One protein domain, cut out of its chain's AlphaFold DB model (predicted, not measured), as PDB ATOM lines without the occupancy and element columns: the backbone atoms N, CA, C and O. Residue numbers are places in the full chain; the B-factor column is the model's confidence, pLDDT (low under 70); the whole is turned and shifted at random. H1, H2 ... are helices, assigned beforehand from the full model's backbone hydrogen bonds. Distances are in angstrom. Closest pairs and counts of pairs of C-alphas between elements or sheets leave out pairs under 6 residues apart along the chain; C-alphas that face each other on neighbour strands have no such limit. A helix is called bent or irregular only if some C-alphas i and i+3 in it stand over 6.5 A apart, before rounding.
ATOM      1  N   ASN A 243     -55.899  40.161 -21.464       85.88
ATOM      2  CA  ASN A 243     -55.165  41.386 -21.814       85.88
ATOM      3  C   ASN A 243     -54.182  41.204 -22.988       85.88
ATOM      4  O   ASN A 243     -53.813  42.184 -23.633       85.88
ATOM      5  N   TRP A 244     -53.744  39.973 -23.268       93.56
ATOM      6  CA  TRP A 244     -52.692  39.677 -24.246       93.56
ATOM      7  C   TRP A 244     -53.270  39.470 -25.651       93.56
ATOM      8  O   TRP A 244     -53.916  38.463 -25.937       93.56
ATOM      9  N   GLN A 245     -52.987  40.402 -26.559       94.81
ATOM     10  CA  GLN A 245     -53.492  40.393 -27.937       94.81
ATOM     11  C   GLN A 245     -52.362  40.626 -28.940       94.81
ATOM     12  O   GLN A 245     -51.417  41.365 -28.668       94.81
ATOM     13  N   CYS A 246     -52.437  39.990 -30.110       94.38
ATOM     14  CA  CYS A 246     -51.470  40.220 -31.181       94.38
ATOM     15  C   CYS A 246     -51.530  41.675 -31.676       94.38
ATOM     16  O   CYS A 246     -52.573  42.134 -32.140       94.38
ATOM     17  N   THR A 247     -50.395  42.367 -31.657       92.81
ATOM     18  CA  THR A 247     -50.255  43.768 -32.092       92.81
ATOM     19  C   THR A 247     -50.314  43.960 -33.612       92.81
ATOM     20  O   THR A 247     -50.263  45.092 -34.080       92.81
ATOM     21  N   PHE A 248     -50.433  42.872 -34.384       90.81
ATOM     22  CA  PHE A 248     -50.570  42.887 -35.847       90.81
ATOM     23  C   PHE A 248     -51.938  42.399 -36.359       90.81
ATOM     24  O   PHE A 248     -52.302  42.706 -37.490       90.81
ATOM     25  N   CYS A 249     -52.684  41.603 -35.580       91.56
ATOM     26  CA  CYS A 249     -53.973  41.040 -36.016       91.56
ATOM     27  C   CYS A 249     -55.065  40.974 -34.929       91.56
ATOM     28  O   CYS A 249     -56.112  40.371 -35.148       91.56
ATOM     29  N   GLY A 250     -54.835  41.552 -33.746       90.94
ATOM     30  CA  GLY A 250     -55.821  41.675 -32.662       90.94
ATOM     31  C   GLY A 250     -56.204  40.376 -31.937       90.94
ATOM     32  O   GLY A 250     -56.899  40.430 -30.925       90.94
ATOM     33  N   VAL A 251     -55.757  39.207 -32.411       92.25
ATOM     34  CA  VAL A 251     -56.118  37.898 -31.841       92.25
ATOM     35  C   VAL A 251     -55.676  37.794 -30.378       92.25
ATOM     36  O   VAL A 251     -54.485  37.908 -30.078       92.25
ATOM     37  N   SER A 252     -56.630  37.531 -29.477       92.94
ATOM     38  CA  SER A 252     -56.370  37.247 -28.059       92.94
ATOM     39  C   SER A 252     -55.643  35.912 -27.879       92.94
ATOM     40  O   SER A 252     -55.991  34.895 -28.484       92.94
ATOM     41  N   LEU A 253     -54.606  35.919 -27.046       93.19
ATOM     42  CA  LEU A 253     -53.615  34.857 -26.887       93.19
ATOM     43  C   LEU A 253     -53.234  34.738 -25.410       93.19
ATOM     44  O   LEU A 253     -53.362  35.685 -24.652       93.19
ATOM     45  N   THR A 254     -52.669  33.607 -24.984       92.81
ATOM     46  CA  THR A 254     -52.034  33.568 -23.652       92.81
ATOM     47  C   THR A 254     -50.683  34.288 -23.685       92.81
ATOM     48  O   THR A 254     -49.970  34.209 -24.694       92.81
ATOM     49  N   ALA A 255     -50.259  34.873 -22.560       91.25
ATOM     50  CA  ALA A 255     -48.924  35.463 -22.388       91.25
ATOM     51  C   ALA A 255     -47.779  34.541 -22.863       91.25
ATOM     52  O   ALA A 255     -46.823  34.978 -23.501       91.25
ATOM     53  N   LYS A 256     -47.912  33.229 -22.617       90.75
ATOM     54  CA  LYS A 256     -46.930  32.192 -22.993       90.75
ATOM     55  C   LYS A 256     -46.901  31.883 -24.497       90.75
ATOM     56  O   LYS A 256     -45.931  31.305 -24.977       90.75
ATOM     57  N   SER A 257     -47.950  32.240 -25.238       92.50
ATOM     58  CA  SER A 257     -48.065  32.038 -26.690       92.50
ATOM     59  C   SER A 257     -47.848  33.307 -27.517       92.50
ATOM     60  O   SER A 257     -47.488  33.193 -28.685       92.50
ATOM     61  N   TRP A 258     -48.052  34.492 -26.930       94.62
ATOM     62  CA  TRP A 258     -48.098  35.778 -27.634       94.62
ATOM     63  C   TRP A 258     -46.858  36.050 -28.506       94.62
ATOM     64  O   TRP A 258     -46.973  36.128 -29.728       94.62
ATOM     65  N   ARG A 259     -45.656  36.066 -27.910       93.00
ATOM     66  CA  ARG A 259     -44.390  36.341 -28.626       93.00
ATOM     67  C   ARG A 259     -44.153  35.376 -29.793       93.00
ATOM     68  O   ARG A 259     -43.776  35.800 -30.878       93.00
ATOM     69  N   ARG A 260     -44.440  34.085 -29.586       90.69
ATOM     70  CA  ARG A 260     -44.305  33.033 -30.609       90.69
ATOM     71  C   ARG A 260     -45.324  33.186 -31.739       90.69
ATOM     72  O   ARG A 260     -45.022  32.826 -32.874       90.69
ATOM     73  N   HIS A 261     -46.529  33.674 -31.455       91.25
ATOM     74  CA  HIS A 261     -47.508  33.971 -32.496       91.25
ATOM     75  C   HIS A 261     -47.005  35.115 -33.385       91.25
ATOM     76  O   HIS A 261     -46.933  34.927 -34.597       91.25
ATOM     77  N   GLU A 262     -46.561  36.239 -32.811       92.12
ATOM     78  CA  GLU A 262     -46.011  37.344 -33.613       92.12
ATOM     79  C   GLU A 262     -44.785  36.910 -34.428       92.12
ATOM     80  O   GLU A 262     -44.751  37.122 -35.638       92.12
ATOM     81  N   GLU A 263     -43.835  36.203 -33.809       88.06
ATOM     82  CA  GLU A 263     -42.631  35.680 -34.475       88.06
ATOM     83  C   GLU A 263     -42.940  34.712 -35.629       88.06
ATOM     84  O   GLU A 263     -42.233  34.682 -36.628       88.06
ATOM     85  N   THR A 264     -43.996  33.899 -35.527       84.38
ATOM     86  CA  THR A 264     -44.272  32.863 -36.541       84.38
ATOM     87  C   THR A 264     -45.326  33.250 -37.572       84.38
ATOM     88  O   THR A 264     -45.408  32.575 -38.596       84.38
ATOM     89  N   GLN A 265     -46.147  34.273 -37.315       84.62
ATOM     90  CA  GLN A 265     -47.191  34.743 -38.239       84.62
ATOM     91  C   GLN A 265     -46.852  36.091 -38.890       84.62
ATOM     92  O   GLN A 265     -47.252  36.322 -40.028       84.62
ATOM     93  N   HIS A 266     -46.117  36.967 -38.195       86.06
ATOM     94  CA  HIS A 266     -45.902  38.360 -38.611       86.06
ATOM     95  C   HIS A 266     -44.419  38.749 -38.743       86.06
ATOM     96  O   HIS A 266     -44.106  39.653 -39.511       86.06
ATOM     97  N   HIS A 267     -43.503  38.047 -38.064       85.81
ATOM     98  CA  HIS A 267     -42.049  38.246 -38.173       85.81
ATOM     99  C   HIS A 267     -41.260  36.939 -38.425       85.81
ATOM    100  O   HIS A 267     -40.322  36.628 -37.690       85.81
ATOM    101  N   PRO A 268     -41.620  36.115 -39.434       83.25
ATOM    102  CA  PRO A 268     -40.881  34.888 -39.711       83.25
ATOM    103  C   PRO A 268     -39.455  35.215 -40.185       83.25
ATOM    104  O   PRO A 268     -39.253  35.678 -41.307       83.25
ATOM    105  N   ASN A 361     -34.058  45.687 -41.718       67.00
ATOM    106  CA  ASN A 361     -33.385  46.841 -41.092       67.00
ATOM    107  C   ASN A 361     -34.390  47.967 -40.739       67.00
ATOM    108  O   ASN A 361     -34.230  49.127 -41.122       67.00
ATOM    109  N   LYS A 362     -35.487  47.614 -40.064       74.62
ATOM    110  CA  LYS A 362     -36.657  48.451 -39.823       74.62
ATOM    111  C   LYS A 362     -36.716  48.850 -38.356       74.62
ATOM    112  O   LYS A 362     -36.761  48.002 -37.470       74.62
ATOM    113  N   THR A 363     -36.764  50.151 -38.097       87.06
ATOM    114  CA  THR A 363     -36.999  50.676 -36.751       87.06
ATOM    115  C   THR A 363     -38.465  50.494 -36.358       87.06
ATOM    116  O   THR A 363     -39.390  50.784 -37.121       87.06
ATOM    117  N   TRP A 364     -38.693  49.996 -35.146       87.94
ATOM    118  CA  TRP A 364     -40.017  49.653 -34.638       87.94
ATOM    119  C   TRP A 364     -40.498  50.710 -33.647       87.94
ATOM    120  O   TRP A 364     -39.870  50.905 -32.616       87.94
ATOM    121  N   THR A 365     -41.629  51.366 -33.908       91.88
ATOM    122  CA  THR A 365     -42.296  52.192 -32.883       91.88
ATOM    123  C   THR A 365     -43.205  51.312 -32.017       91.88
ATOM    124  O   THR A 365     -44.019  50.561 -32.554       91.88
ATOM    125  N   CYS A 366     -43.132  51.441 -30.690       93.94
ATOM    126  CA  CYS A 366     -44.128  50.873 -29.777       93.94
ATOM    127  C   CYS A 366     -45.449  51.669 -29.826       93.94
ATOM    128  O   CYS A 366     -45.447  52.890 -29.672       93.94
ATOM    129  N   GLY A 367     -46.597  51.004 -29.989       91.50
ATOM    130  CA  GLY A 367     -47.900  51.682 -29.991       91.50
ATOM    131  C   GLY A 367     -48.366  52.178 -28.616       91.50
ATOM    132  O   GLY A 367     -49.240  53.034 -28.558       91.50
ATOM    133  N   PHE A 368     -47.785  51.690 -27.512       93.81
ATOM    134  CA  PHE A 368     -48.171  52.107 -26.155       93.81
ATOM    135  C   PHE A 368     -47.471  53.390 -25.677       93.81
ATOM    136  O   PHE A 368     -48.113  54.242 -25.070       93.81
ATOM    137  N   CYS A 369     -46.170  53.545 -25.949       93.81
ATOM    138  CA  CYS A 369     -45.359  54.677 -25.462       93.81
ATOM    139  C   CYS A 369     -44.555  55.413 -26.549       93.81
ATOM    140  O   CYS A 369     -43.833  56.357 -26.245       93.81
ATOM    141  N   HIS A 370     -44.648  54.982 -27.810       92.69
ATOM    142  CA  HIS A 370     -43.946  55.554 -28.967       92.69
ATOM    143  C   HIS A 370     -42.407  55.483 -28.966       92.69
ATOM    144  O   HIS A 370     -41.789  56.031 -29.883       92.69
ATOM    145  N   GLU A 371     -41.806  54.742 -28.030       92.81
ATOM    146  CA  GLU A 371     -40.380  54.388 -28.039       92.81
ATOM    147  C   GLU A 371     -39.983  53.694 -29.354       92.81
ATOM    148  O   GLU A 371     -40.761  52.914 -29.918       92.81
ATOM    149  N   VAL A 372     -38.782  54.003 -29.853       93.06
ATOM    150  CA  VAL A 372     -38.247  53.485 -31.119       93.06
ATOM    151  C   VAL A 372     -37.175  52.439 -30.832       93.06
ATOM    152  O   VAL A 372     -36.168  52.723 -30.192       93.06
ATOM    153  N   LEU A 373     -37.401  51.228 -31.329       92.00
ATOM    154  CA  LEU A 373     -36.653  50.021 -30.995       92.00
ATOM    155  C   LEU A 373     -35.972  49.478 -32.256       92.00
ATOM    156  O   LEU A 373     -36.606  49.321 -33.301       92.00
ATOM    157  N   SER A 374     -34.670  49.210 -32.171       89.69
ATOM    158  CA  SER A 374     -33.827  48.842 -33.321       89.69
ATOM    159  C   SER A 374     -33.909  47.368 -33.723       89.69
ATOM    160  O   SER A 374     -33.517  47.028 -34.834       89.69
ATOM    161  N   THR A 375     -34.417  46.490 -32.854       89.38
ATOM    162  CA  THR A 375     -34.541  45.051 -33.126       89.38
ATOM    163  C   THR A 375     -35.933  44.536 -32.780       89.38
ATOM    164  O   THR A 375     -36.605  45.045 -31.876       89.38
ATOM    165  N   TRP A 376     -36.362  43.471 -33.464       90.25
ATOM    166  CA  TRP A 376     -37.611  42.787 -33.125       90.25
ATOM    167  C   TRP A 376     -37.593  42.202 -31.706       90.25
ATOM    168  O   TRP A 376     -38.629  42.164 -31.048       90.25
ATOM    169  N   ASP A 377     -36.435  41.773 -31.198       90.81
ATOM    170  CA  ASP A 377     -36.361  41.161 -29.868       90.81
ATOM    171  C   ASP A 377     -36.538  42.199 -28.748       90.81
ATOM    172  O   ASP A 377     -37.293  41.971 -27.796       90.81
ATOM    173  N   ALA A 378     -35.956  43.391 -28.933       91.94
ATOM    174  CA  ALA A 378     -36.243  44.559 -28.109       91.94
ATOM    175  C   ALA A 378     -37.732  44.934 -28.196       91.94
ATOM    176  O   ALA A 378     -38.377  45.064 -27.160       91.94
ATOM    177  N   ARG A 379     -38.318  44.993 -29.406       93.50
ATOM    178  CA  ARG A 379     -39.766  45.215 -29.606       93.50
ATOM    179  C   ARG A 379     -40.622  44.212 -28.831       93.50
ATOM    180  O   ARG A 379     -41.499  44.620 -28.075       93.50
ATOM    181  N   ALA A 380     -40.395  42.914 -29.013       93.06
ATOM    182  CA  ALA A 380     -41.198  41.866 -28.395       93.06
ATOM    183  C   ALA A 380     -41.065  41.869 -26.863       93.06
ATOM    184  O   ALA A 380     -42.048  41.666 -26.154       93.06
ATOM    185  N   THR A 381     -39.862  42.124 -26.345       95.06
ATOM    186  CA  THR A 381     -39.601  42.182 -24.900       95.06
ATOM    187  C   THR A 381     -40.198  43.442 -24.268       95.06
ATOM    188  O   THR A 381     -40.859  43.338 -23.236       95.06
ATOM    189  N   HIS A 382     -40.056  44.601 -24.918       95.75
ATOM    190  CA  HIS A 382     -40.643  45.878 -24.503       95.75
ATOM    191  C   HIS A 382     -42.180  45.836 -24.521       95.75
ATOM    192  O   HIS A 382     -42.822  46.164 -23.532       95.75
ATOM    193  N   ILE A 383     -42.813  45.378 -25.605       95.19
ATOM    194  CA  ILE A 383     -44.285  45.289 -25.677       95.19
ATOM    195  C   ILE A 383     -44.834  44.329 -24.603       95.19
ATOM    196  O   ILE A 383     -45.883  44.580 -24.008       95.19
ATOM    197  N   ALA A 384     -44.086  43.271 -24.278       95.06
ATOM    198  CA  ALA A 384     -44.426  42.357 -23.195       95.06
ATOM    199  C   ALA A 384     -44.269  42.948 -21.776       95.06
ATOM    200  O   ALA A 384     -44.702  42.287 -20.832       95.06
ATOM    201  N   THR A 385     -43.685  44.139 -21.572       95.69
ATOM    202  CA  THR A 385     -43.769  44.840 -20.272       95.69
ATOM    203  C   THR A 385     -45.089  45.595 -20.140       95.69
ATOM    204  O   THR A 385     -45.732  45.486 -19.100       95.69
ATOM    205  N   HIS A 386     -45.565  46.244 -21.208       95.38
ATOM    206  CA  HIS A 386     -46.865  46.930 -21.230       95.38
ATOM    207  C   HIS A 386     -48.031  45.976 -20.952       95.38
ATOM    208  O   HIS A 386     -48.839  46.245 -20.066       95.38
ATOM    209  N   PHE A 387     -48.068  44.808 -21.607       94.88
ATOM    210  CA  PHE A 387     -49.087  43.787 -21.315       94.88
ATOM    211  C   PHE A 387     -49.013  43.252 -19.869       94.88
ATOM    212  O   PHE A 387     -50.047  42.940 -19.279       94.88
ATOM    213  N   LYS A 388     -47.820  43.185 -19.252       93.94
ATOM    214  CA  LYS A 388     -47.664  42.846 -17.818       93.94
ATOM    215  C   LYS A 388     -48.107  43.976 -16.886       93.94
ATOM    216  O   LYS A 388     -48.554  43.694 -15.783       93.94
ATOM    217  N   ALA A 389     -48.009  45.230 -17.325       92.56
ATOM    218  CA  ALA A 389     -48.539  46.399 -16.624       92.56
ATOM    219  C   ALA A 389     -50.070  46.550 -16.775       92.56
ATOM    220  O   ALA A 389     -50.638  47.544 -16.330       92.56
ATOM    221  N   GLY A 390     -50.747  45.579 -17.404       91.50
ATOM    222  CA  GLY A 390     -52.199  45.557 -17.580       91.50
ATOM    223  C   GLY A 390     -52.712  46.319 -18.804       91.50
ATOM    224  O   GLY A 390     -53.912  46.268 -19.071       91.50
ATOM    225  N   LEU A 391     -51.841  46.973 -19.583       91.44
ATOM    226  CA  LEU A 391     -52.234  47.644 -20.823       91.44
ATOM    227  C   LEU A 391     -52.761  46.624 -21.843       91.44
ATOM    228  O   LEU A 391     -52.267  45.502 -21.950       91.44
ATOM    229  N   THR A 392     -53.775  47.032 -22.602       92.62
ATOM    230  CA  THR A 392     -54.451  46.236 -23.639       92.62
ATOM    231  C   THR A 392     -54.504  47.027 -24.941       92.62
ATOM    232  O   THR A 392     -54.246  48.231 -24.937       92.62
ATOM    233  N   MET A 393     -54.883  46.406 -26.065       92.31
ATOM    234  CA  MET A 393     -54.866  47.071 -27.380       92.31
ATOM    235  C   MET A 393     -55.762  48.320 -27.490       92.31
ATOM    236  O   MET A 393     -55.574  49.103 -28.412       92.31
ATOM    237  N   THR A 394     -56.664  48.593 -26.539       89.50
ATOM    238  CA  THR A 394     -57.373  49.888 -26.466       89.50
ATOM    239  C   THR A 394     -56.442  51.074 -26.174       89.50
ATOM    240  O   THR A 394     -56.785  52.215 -26.472       89.50
ATOM    241  N   HIS A 395     -55.260  50.809 -25.616       88.81
ATOM    242  CA  HIS A 395     -54.203  51.784 -25.342       88.81
ATOM    243  C   HIS A 395     -53.146  51.835 -26.459       88.81
ATOM    244  O   HIS A 395     -52.245  52.670 -26.410       88.81
ATOM    245  N   TRP A 396     -53.231  50.947 -27.456       89.75
ATOM    246  CA  TRP A 396     -52.293  50.883 -28.573       89.75
ATOM    247  C   TRP A 396     -52.645  51.953 -29.609       89.75
ATOM    248  O   TRP A 396     -53.633  51.851 -30.335       89.75
ATOM    249  N   ARG A 397     -51.826  53.003 -29.673       85.44
ATOM    250  CA  ARG A 397     -51.964  54.101 -30.629       85.44
ATOM    251  C   ARG A 397     -51.083  53.829 -31.839       85.44
ATOM    252  O   ARG A 397     -49.864  54.011 -31.800       85.44
ATOM    253  N   GLU A 398     -51.700  53.400 -32.932       69.38
ATOM    254  CA  GLU A 398     -51.006  53.297 -34.211       69.38
ATOM    255  C   GLU A 398     -50.615  54.691 -34.711       69.38
ATOM    256  O   GLU A 398     -51.420  55.625 -34.701       69.38
ATOM    257  N   LYS A 399     -49.364  54.842 -35.164       50.91
ATOM    258  CA  LYS A 399     -48.916  56.059 -35.849       50.91
ATOM    259  C   LYS A 399     -49.512  56.097 -37.260       50.91
ATOM    260  O   LYS A 399     -48.818  55.819 -38.236       50.91
TER     261      LYS A 399
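This is residues 243 to 268 and 361 to 399 of the 525 residues of an uncharacterized protein of Didymella exigua CBS 183.55 (UniProt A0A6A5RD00). There is little regular structure here: a small loop-rich body in which helix H2 lies between helix H1 and a looped-back stretch, residues 361 to 375, with the unnamed residues 243 to 254 leading into H1. The printed part has 65 residues, with two named helices, H1 then H2, and no named strand; the class is all helix, with 24 residues in named elements. It is compact, with a radius of gyration of the C-alphas of 10.9 A, and spans 28 by 25 by 17 A.

Find C-alpha 255 at (-48.924, 35.463, -22.388); from there H1, residues 255 to 265, runs 16.0 A. It is irregular: C-alphas 256 and 259 are 7.4 A apart. H2, residues 376 to 388, runs 18.3 A to C-alpha 388 at (-47.664, 42.846, -17.818).

H1 and H2 are close but not clearly touching; look at their closest C-alphas, Arg 259 and Ala 380, 6.4 A apart. They run opposite ways at a shallow tilt of 33 degrees, only just short of steep. O i to N i+4 pairs are within hydrogen-bond range in 5 of 7 for H1 and 7 of 9 for H2. Residues 364 to 365 pair with 372 to 373, antiparallel.

Residues 269 to 360 are not printed; C-alphas 268 and 361 are 14.2 A apart across the cut. Residues 361, 398 and 399 have pLDDT under 70.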